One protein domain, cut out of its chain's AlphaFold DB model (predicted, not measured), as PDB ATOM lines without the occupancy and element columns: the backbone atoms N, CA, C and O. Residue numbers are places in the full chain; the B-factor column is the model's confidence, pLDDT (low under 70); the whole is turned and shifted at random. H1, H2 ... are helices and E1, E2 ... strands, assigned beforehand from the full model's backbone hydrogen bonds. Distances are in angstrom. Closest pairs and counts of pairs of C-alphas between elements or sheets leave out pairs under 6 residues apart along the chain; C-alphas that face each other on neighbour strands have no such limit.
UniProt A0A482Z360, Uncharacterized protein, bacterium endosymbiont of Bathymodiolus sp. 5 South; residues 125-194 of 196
ATOM      1  N   ILE A 125      19.121  23.949 295.081       82.38
ATOM      2  CA  ILE A 125      19.508  25.138 295.828       82.38
ATOM      3  C   ILE A 125      18.355  25.502 296.756       82.38
ATOM      4  O   ILE A 125      17.238  25.738 296.305       82.38
ATOM      5  N   LEU A 126      18.640  25.559 298.056       87.56
ATOM      6  CA  LEU A 126      17.754  26.110 299.074       87.56
ATOM      7  C   LEU A 126      18.327  27.451 299.540       87.56
ATOM      8  O   LEU A 126      19.474  27.512 299.978       87.56
ATOM      9  N   ILE A 127      17.520  28.506 299.479       88.75
ATOM     10  CA  ILE A 127      17.877  29.847 299.946       88.75
ATOM     11  C   ILE A 127      16.856  30.292 300.992       88.75
ATOM     12  O   ILE A 127      15.662  30.369 300.714       88.75
ATOM     13  N   PHE A 128      17.326  30.632 302.187       88.75
ATOM     14  CA  PHE A 128      16.526  31.240 303.250       88.75
ATOM     15  C   PHE A 128      17.396  32.209 304.054       88.75
ATOM     16  O   PHE A 128      18.624  32.118 304.033       88.75
ATOM     17  N   ALA A 129      16.769  33.144 304.764       86.19
ATOM     18  CA  ALA A 129      17.504  34.042 305.643       86.19
ATOM     19  C   ALA A 129      17.829  33.364 306.976       86.19
ATOM     20  O   ALA A 129      16.928  32.970 307.725       86.19
ATOM     21  N   GLY A 130      19.127  33.271 307.274       79.56
ATOM     22  CA  GLY A 130      19.627  32.957 308.608       79.56
ATOM     23  C   GLY A 130      19.246  34.061 309.595       79.56
ATOM     24  O   GLY A 130      19.443  35.236 309.292       79.56
ATOM     25  N   GLN A 131      18.685  33.703 310.752       68.06
ATOM     26  CA  GLN A 131      18.420  34.671 311.831       68.06
ATOM     27  C   GLN A 131      19.632  34.875 312.756       68.06
ATOM     28  O   GLN A 131      19.749  35.935 313.368       68.06
ATOM     29  N   ASP A 132      20.557  33.912 312.781       68.69
ATOM     30  CA  ASP A 132      21.781  33.942 313.583       68.69
ATOM     31  C   ASP A 132      23.039  34.039 312.705       68.69
ATOM     32  O   ASP A 132      23.019  33.775 311.499       68.69
ATOM     33  N   GLY A 133      24.160  34.420 313.322       65.94
ATOM     34  CA  GLY A 133      25.475  34.411 312.683       65.94
ATOM     35  C   GLY A 133      25.976  32.983 312.475       65.94
ATOM     36  O   GLY A 133      26.740  32.480 313.293       65.94
ATOM     37  N   PHE A 134      25.533  32.330 311.403       71.19
ATOM     38  CA  PHE A 134      26.034  31.016 311.007       71.19
ATOM     39  C   PHE A 134      27.371  31.133 310.280       71.19
ATOM     40  O   PHE A 134      27.543  32.005 309.421       71.19
ATOM     41  N   ASN A 135      28.273  30.195 310.550       73.62
ATOM     42  CA  ASN A 135      29.477  30.021 309.755       73.62
ATOM     43  C   ASN A 135      29.171  29.112 308.558       73.62
ATOM     44  O   ASN A 135      28.401  28.152 308.654       73.62
ATOM     45  N   THR A 136      29.780  29.414 307.412       75.75
ATOM     46  CA  THR A 136      29.801  28.493 306.271       75.75
ATOM     47  C   THR A 136      30.371  27.153 306.731       75.75
ATOM     48  O   THR A 136      31.436  27.112 307.341       75.75
ATOM     49  N   GLY A 137      29.681  26.052 306.434       72.75
ATOM     50  CA  GLY A 137      30.109  24.724 306.873       72.75
ATOM     51  C   GLY A 137      29.460  24.209 308.166       72.75
ATOM     52  O   GLY A 137      29.680  23.045 308.508       72.75
ATOM     53  N   SER A 138      28.682  25.033 308.880       75.94
ATOM     54  CA  SER A 138      27.969  24.618 310.099       75.94
ATOM     55  C   SER A 138      26.833  23.622 309.818       75.94
ATOM     56  O   SER A 138      26.440  23.423 308.670       75.94
ATOM     57  N   ILE A 139      26.292  23.002 310.874       76.25
ATOM     58  CA  ILE A 139      25.148  22.067 310.846       76.25
ATOM     59  C   ILE A 139      23.816  22.749 311.222       76.25
ATOM     60  O   ILE A 139      23.760  23.551 312.145       76.25
ATOM     61  N   GLN A 140      22.739  22.413 310.495       79.00
ATOM     62  CA  GLN A 140      21.400  22.994 310.598       79.00
ATOM     63  C   GLN A 140      20.411  21.938 310.145       79.00
ATOM     64  O   GLN A 140      20.592  21.255 309.133       79.00
ATOM     65  N   LEU A 141      19.349  21.813 310.925       81.69
ATOM     66  CA  LEU A 141      18.293  20.845 310.675       81.69
ATOM     67  C   LEU A 141      17.117  21.479 309.938       81.69
ATOM     68  O   LEU A 141      16.480  20.819 309.115       81.69
ATOM     69  N   GLU A 142      16.849  22.753 310.213       88.19
ATOM     70  CA  GLU A 142      15.629  23.442 309.808       88.19
ATOM     71  C   GLU A 142      15.912  24.860 309.307       88.19
ATOM     72  O   GLU A 142      16.828  25.533 309.778       88.19
ATOM     73  N   THR A 143      15.114  25.345 308.362       89.25
ATOM     74  CA  THR A 143      15.172  26.742 307.908       89.25
ATOM     75  C   THR A 143      14.768  27.702 309.032       89.25
ATOM     76  O   THR A 143      13.746  27.491 309.680       89.25
ATOM     77  N   THR A 144      15.475  28.813 309.210       88.44
ATOM     78  CA  THR A 144      15.143  29.820 310.243       88.44
ATOM     79  C   THR A 144      14.110  30.856 309.796       88.44
ATOM     80  O   THR A 144      13.589  31.615 310.606       88.44
ATOM     81  N   ALA A 145      13.807  30.911 308.501       90.25
ATOM     82  CA  ALA A 145      12.835  31.822 307.911       90.25
ATOM     83  C   ALA A 145      12.215  31.177 306.662       90.25
ATOM     84  O   ALA A 145      12.791  30.224 306.130       90.25
ATOM     85  N   PRO A 146      11.076  31.694 306.162       92.69
ATOM     86  CA  PRO A 146      10.585  31.319 304.845       92.69
ATOM     87  C   PRO A 146      11.667  31.514 303.783       92.69
ATOM     88  O   PRO A 146      12.450  32.467 303.846       92.69
ATOM     89  N   GLY A 147      11.702  30.616 302.812       93.31
ATOM     90  CA  GLY A 147      12.735  30.587 301.790       93.31
ATOM     91  C   GLY A 147      12.208  30.076 300.463       93.31
ATOM     92  O   GLY A 147      11.000  29.988 300.233       93.31
ATOM     93  N   VAL A 148      13.143  29.728 299.591       92.19
ATOM     94  CA  VAL A 148      12.863  29.148 298.284       92.19
ATOM     95  C   VAL A 148      13.780  27.970 298.003       92.19
ATOM     96  O   VAL A 148      14.960  28.000 298.349       92.19
ATOM     97  N   ILE A 149      13.241  26.949 297.347       91.75
ATOM     98  CA  ILE A 149      14.001  25.837 296.785       91.75
ATOM     99  C   ILE A 149      13.766  25.752 295.280       91.75
ATOM    100  O   ILE A 149      12.633  25.898 294.815       91.75
ATOM    101  N   PHE A 150      14.834  25.515 294.530       87.56
ATOM    102  CA  PHE A 150      14.796  25.356 293.081       87.56
ATOM    103  C   PHE A 150      15.935  24.442 292.607       87.56
ATOM    104  O   PHE A 150      16.968  24.349 293.279       87.56
ATOM    105  N   PRO A 151      15.759  23.729 291.482       82.12
ATOM    106  CA  PRO A 151      16.831  22.934 290.897       82.12
ATOM    107  C   PRO A 151      17.935  23.852 290.364       82.12
ATOM    108  O   PRO A 151      17.661  24.931 289.844       82.12
ATOM    109  N   TYR A 152      19.190  23.421 290.456       76.69
ATOM    110  CA  TYR A 152      20.263  24.055 289.702       76.69
ATOM    111  C   TYR A 152      20.064  23.794 288.204       76.69
ATOM    112  O   TYR A 152      19.784  22.669 287.785       76.69
ATOM    113  N   SER A 153      20.240  24.834 287.392       74.44
ATOM    114  CA  SER A 153      20.242  24.737 285.936       74.44
ATOM    115  C   SER A 153      21.353  25.615 285.376       74.44
ATOM    116  O   SER A 153      21.493  26.784 285.737       74.44
ATOM    117  N   SER A 154      22.155  25.044 284.476       69.88
ATOM    118  CA  SER A 154      23.150  25.813 283.717       69.88
ATOM    119  C   SER A 154      22.513  26.667 282.613       69.88
ATOM    120  O   SER A 154      23.135  27.615 282.139       69.88
ATOM    121  N   GLU A 155      21.269  26.359 282.234       77.69
ATOM    122  CA  GLU A 155      20.486  27.109 281.248       77.69
ATOM    123  C   GLU A 155      19.684  28.233 281.925       77.69
ATOM    124  O   GLU A 155      19.669  29.360 281.431       77.69
ATOM    125  N   ASP A 156      19.125  27.959 283.110       77.94
ATOM    126  CA  ASP A 156      18.356  28.901 283.928       77.94
ATOM    127  C   ASP A 156      19.127  29.240 285.212       77.94
ATOM    128  O   ASP A 156      18.997  28.590 286.249       77.94
ATOM    129  N   TYR A 157      19.971  30.268 285.138       75.31
ATOM    130  CA  TYR A 157      20.900  30.645 286.215       75.31
ATOM    131  C   TYR A 157      20.597  32.015 286.848       75.31
ATOM    132  O   TYR A 157      21.378  32.518 287.660       75.31
ATOM    133  N   VAL A 158      19.481  32.653 286.474       82.69
ATOM    134  CA  VAL A 158      19.048  33.945 287.024       82.69
ATOM    135  C   VAL A 158      17.685  33.785 287.682       82.69
ATOM    136  O   VAL A 158      16.679  33.644 286.998       82.69
ATOM    137  N   TYR A 159      17.660  33.890 289.010       84.06
ATOM    138  CA  TYR A 159      16.445  33.778 289.812       84.06
ATOM    139  C   TYR A 159      16.104  35.138 290.430       84.06
ATOM    140  O   TYR A 159      16.881  35.652 291.243       84.06
ATOM    141  N   PRO A 160      14.981  35.768 290.047       87.25
ATOM    142  CA  PRO A 160      14.567  37.041 290.614       87.25
ATOM    143  C   PRO A 160      13.906  36.795 291.979       87.25
ATOM    144  O   PRO A 160      12.758  36.368 292.083       87.25
ATOM    145  N   LEU A 161      14.664  37.045 293.046       87.75
ATOM    146  CA  LEU A 161      14.228  36.848 294.427       87.75
ATOM    147  C   LEU A 161      14.080  38.190 295.142       87.75
ATOM    148  O   LEU A 161      14.798  39.149 294.854       87.75
ATOM    149  N   GLU A 162      13.171  38.247 296.105       87.69
ATOM    150  CA  GLU A 162      12.999  39.401 296.979       87.69
ATOM    151  C   GLU A 162      12.855  38.985 298.443       87.69
ATOM    152  O   GLU A 162      12.431  37.872 298.772       87.69
ATOM    153  N   MET A 163      13.204  39.913 299.331       87.19
ATOM    154  CA  MET A 163      13.038  39.718 300.764       87.19
ATOM    155  C   MET A 163      11.626  40.077 301.201       87.19
ATOM    156  O   MET A 163      11.067  41.107 300.825       87.19
ATOM    157  N   ILE A 164      11.072  39.239 302.065       87.50
ATOM    158  CA  ILE A 164       9.819  39.470 302.757       87.50
ATOM    159  C   ILE A 164      10.100  40.458 303.899       87.50
ATOM    160  O   ILE A 164      10.936  40.175 304.763       87.50
ATOM    161  N   PRO A 165       9.416  41.616 303.939       82.56
ATOM    162  CA  PRO A 165       9.570  42.567 305.033       82.56
ATOM    163  C   PRO A 165       9.295  41.919 306.396       82.56
ATOM    164  O   PRO A 165       8.438  41.045 306.508       82.56
ATOM    165  N   ILE A 166       9.973  42.406 307.442       80.62
ATOM    166  CA  ILE A 166       9.821  42.005 308.856       80.62
ATOM    167  C   ILE A 166      10.404  40.623 309.173       80.62
ATOM    168  O   ILE A 166      11.183  40.506 310.112       80.62
ATOM    169  N   THR A 167      10.048  39.589 308.412       79.12
ATOM    170  CA  THR A 167      10.540  38.220 308.650       79.12
ATOM    171  C   THR A 167      11.906  37.964 308.030       79.12
ATOM    172  O   THR A 167      12.525  36.949 308.338       79.12
ATOM    173  N   TYR A 168      12.348  38.849 307.129       84.69
ATOM    174  CA  TYR A 168      13.538  38.690 306.291       84.69
ATOM    175  C   TYR A 168      13.533  37.407 305.449       84.69
ATOM    176  O   TYR A 168      14.547  37.075 304.848       84.69
ATOM    177  N   GLY A 169      12.399  36.700 305.363       88.75
ATOM    178  CA  GLY A 169      12.270  35.511 304.530       88.75
ATOM    179  C   GLY A 169      12.511  35.830 303.058       88.75
ATOM    180  O   GLY A 169      12.510  36.987 302.651       88.75
ATOM    181  N   ILE A 170      12.706  34.805 302.242       91.19
ATOM    182  CA  ILE A 170      13.016  34.960 300.822       91.19
ATOM    183  C   ILE A 170      11.879  34.354 300.010       91.19
ATOM    184  O   ILE A 170      11.384  33.276 300.333       91.19
ATOM    185  N   LYS A 171      11.449  35.060 298.964       92.19
ATOM    186  CA  LYS A 171      10.446  34.585 298.006       92.19
ATOM    187  C   LYS A 171      10.845  34.935 296.577       92.19
ATOM    188  O   LYS A 171      11.665  35.825 296.359       92.19
ATOM    189  N   SER A 172      10.231  34.259 295.611       92.50
ATOM    190  CA  SER A 172      10.295  34.688 294.213       92.50
ATOM    191  C   SER A 172       9.578  36.031 294.048       92.50
ATOM    192  O   SER A 172       8.500  36.225 294.619       92.50
ATOM    193  N   SER A 173      10.161  36.949 293.277       90.31
ATOM    194  CA  SER A 173       9.522  38.227 292.929       90.31
ATOM    195  C   SER A 173       8.626  38.128 291.688       90.31
ATOM    196  O   SER A 173       7.897  39.068 291.370       90.31
ATOM    197  N   VAL A 174       8.647  36.979 291.006       91.06
ATOM    198  CA  VAL A 174       7.795  36.657 289.852       91.06
ATOM    199  C   VAL A 174       7.148  35.284 290.029       91.06
ATOM    200  O   VAL A 174       7.610  34.464 290.827       91.06
ATOM    201  N   GLU A 175       6.092  35.004 289.269       86.81
ATOM    202  CA  GLU A 175       5.577  33.638 289.162       86.81
ATOM    203  C   GLU A 175       6.573  32.786 288.365       86.81
ATOM    204  O   GLU A 175       6.724  32.958 287.157       86.81
ATOM    205  N   ASP A 176       7.264  31.884 289.060       85.12
ATOM    206  CA  ASP A 176       8.208  30.932 288.481       85.12
ATOM    207  C   ASP A 176       7.872  29.527 288.995       85.12
ATOM    208  O   ASP A 176       7.940  29.254 290.193       85.12
ATOM    209  N   GLY A 177       7.488  28.630 288.083       84.62
ATOM    210  CA  GLY A 177       7.134  27.248 288.413       84.62
ATOM    211  C   GLY A 177       8.310  26.406 288.920       84.62
ATOM    212  O   GLY A 177       8.084  25.378 289.562       84.62
ATOM    213  N   ASN A 178       9.547  26.842 288.669       86.38
ATOM    214  CA  ASN A 178      10.764  26.177 289.130       86.38
ATOM    215  C   ASN A 178      11.159  26.598 290.551       86.38
ATOM    216  O   ASN A 178      11.915  25.882 291.209       86.38
ATOM    217  N   VAL A 179      10.630  27.723 291.048       90.56
ATOM    218  CA  VAL A 179      10.936  28.261 292.377       90.56
ATOM    219  C   VAL A 179       9.792  27.968 293.335       90.56
ATOM    220  O   VAL A 179       8.701  28.527 293.247       90.56
ATOM    221  N   LYS A 180      10.049  27.104 294.315       91.88
ATOM    222  CA  LYS A 180       9.060  26.728 295.327       91.88
ATOM    223  C   LYS A 180       9.331  27.416 296.646       91.88
ATOM    224  O   LYS A 180      10.444  27.355 297.153       91.88
ATOM    225  N   ALA A 181       8.298  27.997 297.242       92.44
ATOM    226  CA  ALA A 181       8.393  28.548 298.586       92.44
ATOM    227  C   ALA A 181       8.574  27.443 299.640       92.44
ATOM    228  O   ALA A 181       7.968  26.373 299.553       92.44
ATOM    229  N   THR A 182       9.359  27.739 300.672       93.50
ATOM    230  CA  THR A 182       9.516  26.923 301.879       93.50
ATOM    231  C   THR A 182       9.052  27.715 303.098       93.50
ATOM    232  O   THR A 182       9.137  28.945 303.124       93.50
ATOM    233  N   SER A 183       8.539  27.029 304.118       91.88
ATOM    234  CA  SER A 183       8.187  27.654 305.399       91.88
ATOM    235  C   SER A 183       9.412  27.784 306.300       91.88
ATOM    236  O   SER A 183      10.416  27.123 306.060       91.88
ATOM    237  N   SER A 184       9.313  28.591 307.359       91.38
ATOM    238  CA  SER A 184      10.218  28.475 308.508       91.38
ATOM    239  C   SER A 184      10.072  27.102 309.169       91.38
ATOM    240  O   SER A 184       9.042  26.443 309.000       91.38
ATOM    241  N   GLU A 185      11.101  26.685 309.910       91.56
ATOM    242  CA  GLU A 185      11.173  25.408 310.642       91.56
ATOM    243  C   GLU A 185      11.040  24.166 309.735       91.56
ATOM    244  O   GLU A 185      10.874  23.036 310.192       91.56
ATOM    245  N   ALA A 186      11.133  24.344 308.413       91.62
ATOM    246  CA  ALA A 186      11.078  23.244 307.470       91.62
ATOM    247  C   ALA A 186      12.385  22.444 307.506       91.62
ATOM    248  O   ALA A 186      13.480  23.003 307.415       91.62
ATOM    249  N   ASN A 187      12.263  21.118 307.587       89.38
ATOM    250  CA  ASN A 187      13.401  20.209 307.641       89.38
ATOM    251  C   ASN A 187      14.231  20.263 306.343       89.38
ATOM    252  O   ASN A 187      13.764  19.858 305.276       89.38
ATOM    253  N   ILE A 188      15.485  20.707 306.444       86.69
ATOM    254  CA  ILE A 188      16.368  20.957 305.293       86.69
ATOM    255  C   ILE A 188      16.667  19.662 304.529       86.69
ATOM    256  O   ILE A 188      16.651  19.651 303.299       86.69
ATOM    257  N   ALA A 189      16.899  18.551 305.234       80.44
ATOM    258  CA  ALA A 189      17.162  17.264 304.589       80.44
ATOM    259  C   ALA A 189      15.955  16.781 303.768       80.44
ATOM    260  O   ALA A 189      16.130  16.232 302.684       80.44
ATOM    261  N   THR A 190      14.738  17.028 304.253       84.94
ATOM    262  CA  THR A 190      13.500  16.713 303.532       84.94
ATOM    263  C   THR A 190      13.332  17.614 302.316       84.94
ATOM    264  O   THR A 190      13.013  17.118 301.241       84.94
ATOM    265  N   LEU A 191      13.585  18.919 302.459       87.00
ATOM    266  CA  LEU A 191      13.518  19.873 301.351       87.00
ATOM    267  C   LEU A 191      14.483  19.496 300.218       87.00
ATOM    268  O   LEU A 191      14.080  19.464 299.062       87.00
ATOM    269  N   LEU A 192      15.733  19.163 300.547       80.44
ATOM    270  CA  LEU A 192      16.763  18.827 299.559       80.44
ATOM    271  C   LEU A 192      16.685  17.372 299.054       80.44
ATOM    272  O   LEU A 192      17.179  17.081 297.965       80.44
ATOM    273  N   GLY A 193      16.085  16.464 299.833       67.50
ATOM    274  CA  GLY A 193      15.986  15.027 299.547       67.50
ATOM    275  C   GLY A 193      14.686  14.584 298.867       67.50
ATOM    276  O   GLY A 193      14.704  13.601 298.125       67.50
ATOM    277  N   ASN A 194      13.577  15.307 299.048       48.59
ATOM    278  CA  ASN A 194      12.355  15.091 298.274       48.59
ATOM    279  C   ASN A 194      12.475  15.836 296.947       48.59
ATOM    280  O   ASN A 194      12.119  17.007 296.827       48.59
TER     281      ASN A 194
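Overview. This is residues 125 to 194 of the 196 residues of an uncharacterized protein of bacterium endosymbiont of Bathymodiolus sp. 5 South (UniProt A0A482Z360). With little regular structure, this domain is mostly loops around two small antiparallel sheets, E1-E2-E5 and the hairpin E3-E4, which packs on the larger sheet through E4 while E3 is apart from it; H1 only grazes the larger sheet, and residues 133 to 139 stick out. The 70 printed residues hold five named strands, then one named helix; the class is mixed, with 24 residues in named elements. It is compact, radius of gyration of the C-alphas 12.1 A, spanning 31 by 28 by 20 A.

Arrangement. E1, residues 125 to 128, and E2, residues 147 to 151, form an antiparallel hairpin; N 127 and O 148, 2.8 A apart, are within hydrogen-bond range. E5, residues 180 to 182, is antiparallel to E2, with N 149 and O 180 at 2.8 A. E3, residues 161 to 163, and E4, residues 170 to 172, form another antiparallel hairpin, with N 162 and O 171 at 2.9 A. The closest C-alphas of E2 and E4, Gly 147 and Ile 170, are 4.5 A apart. H1, residues 188 to 193, has every O i to N i+4 pair within range.

Along the chain. E1, 10.1 A long, begins at C-alpha 125 (19.508, 25.138, 295.828). E2 is 13.9 A long. H1, 8.3 A, ends at C-alpha 193 (15.986, 15.027, 299.547).

Size, cuts and confidence. The printed part has no cut; E1 to E2 is a long link. pLDDT is under 70 at residues 131 to 133, 154 and 193 to 194.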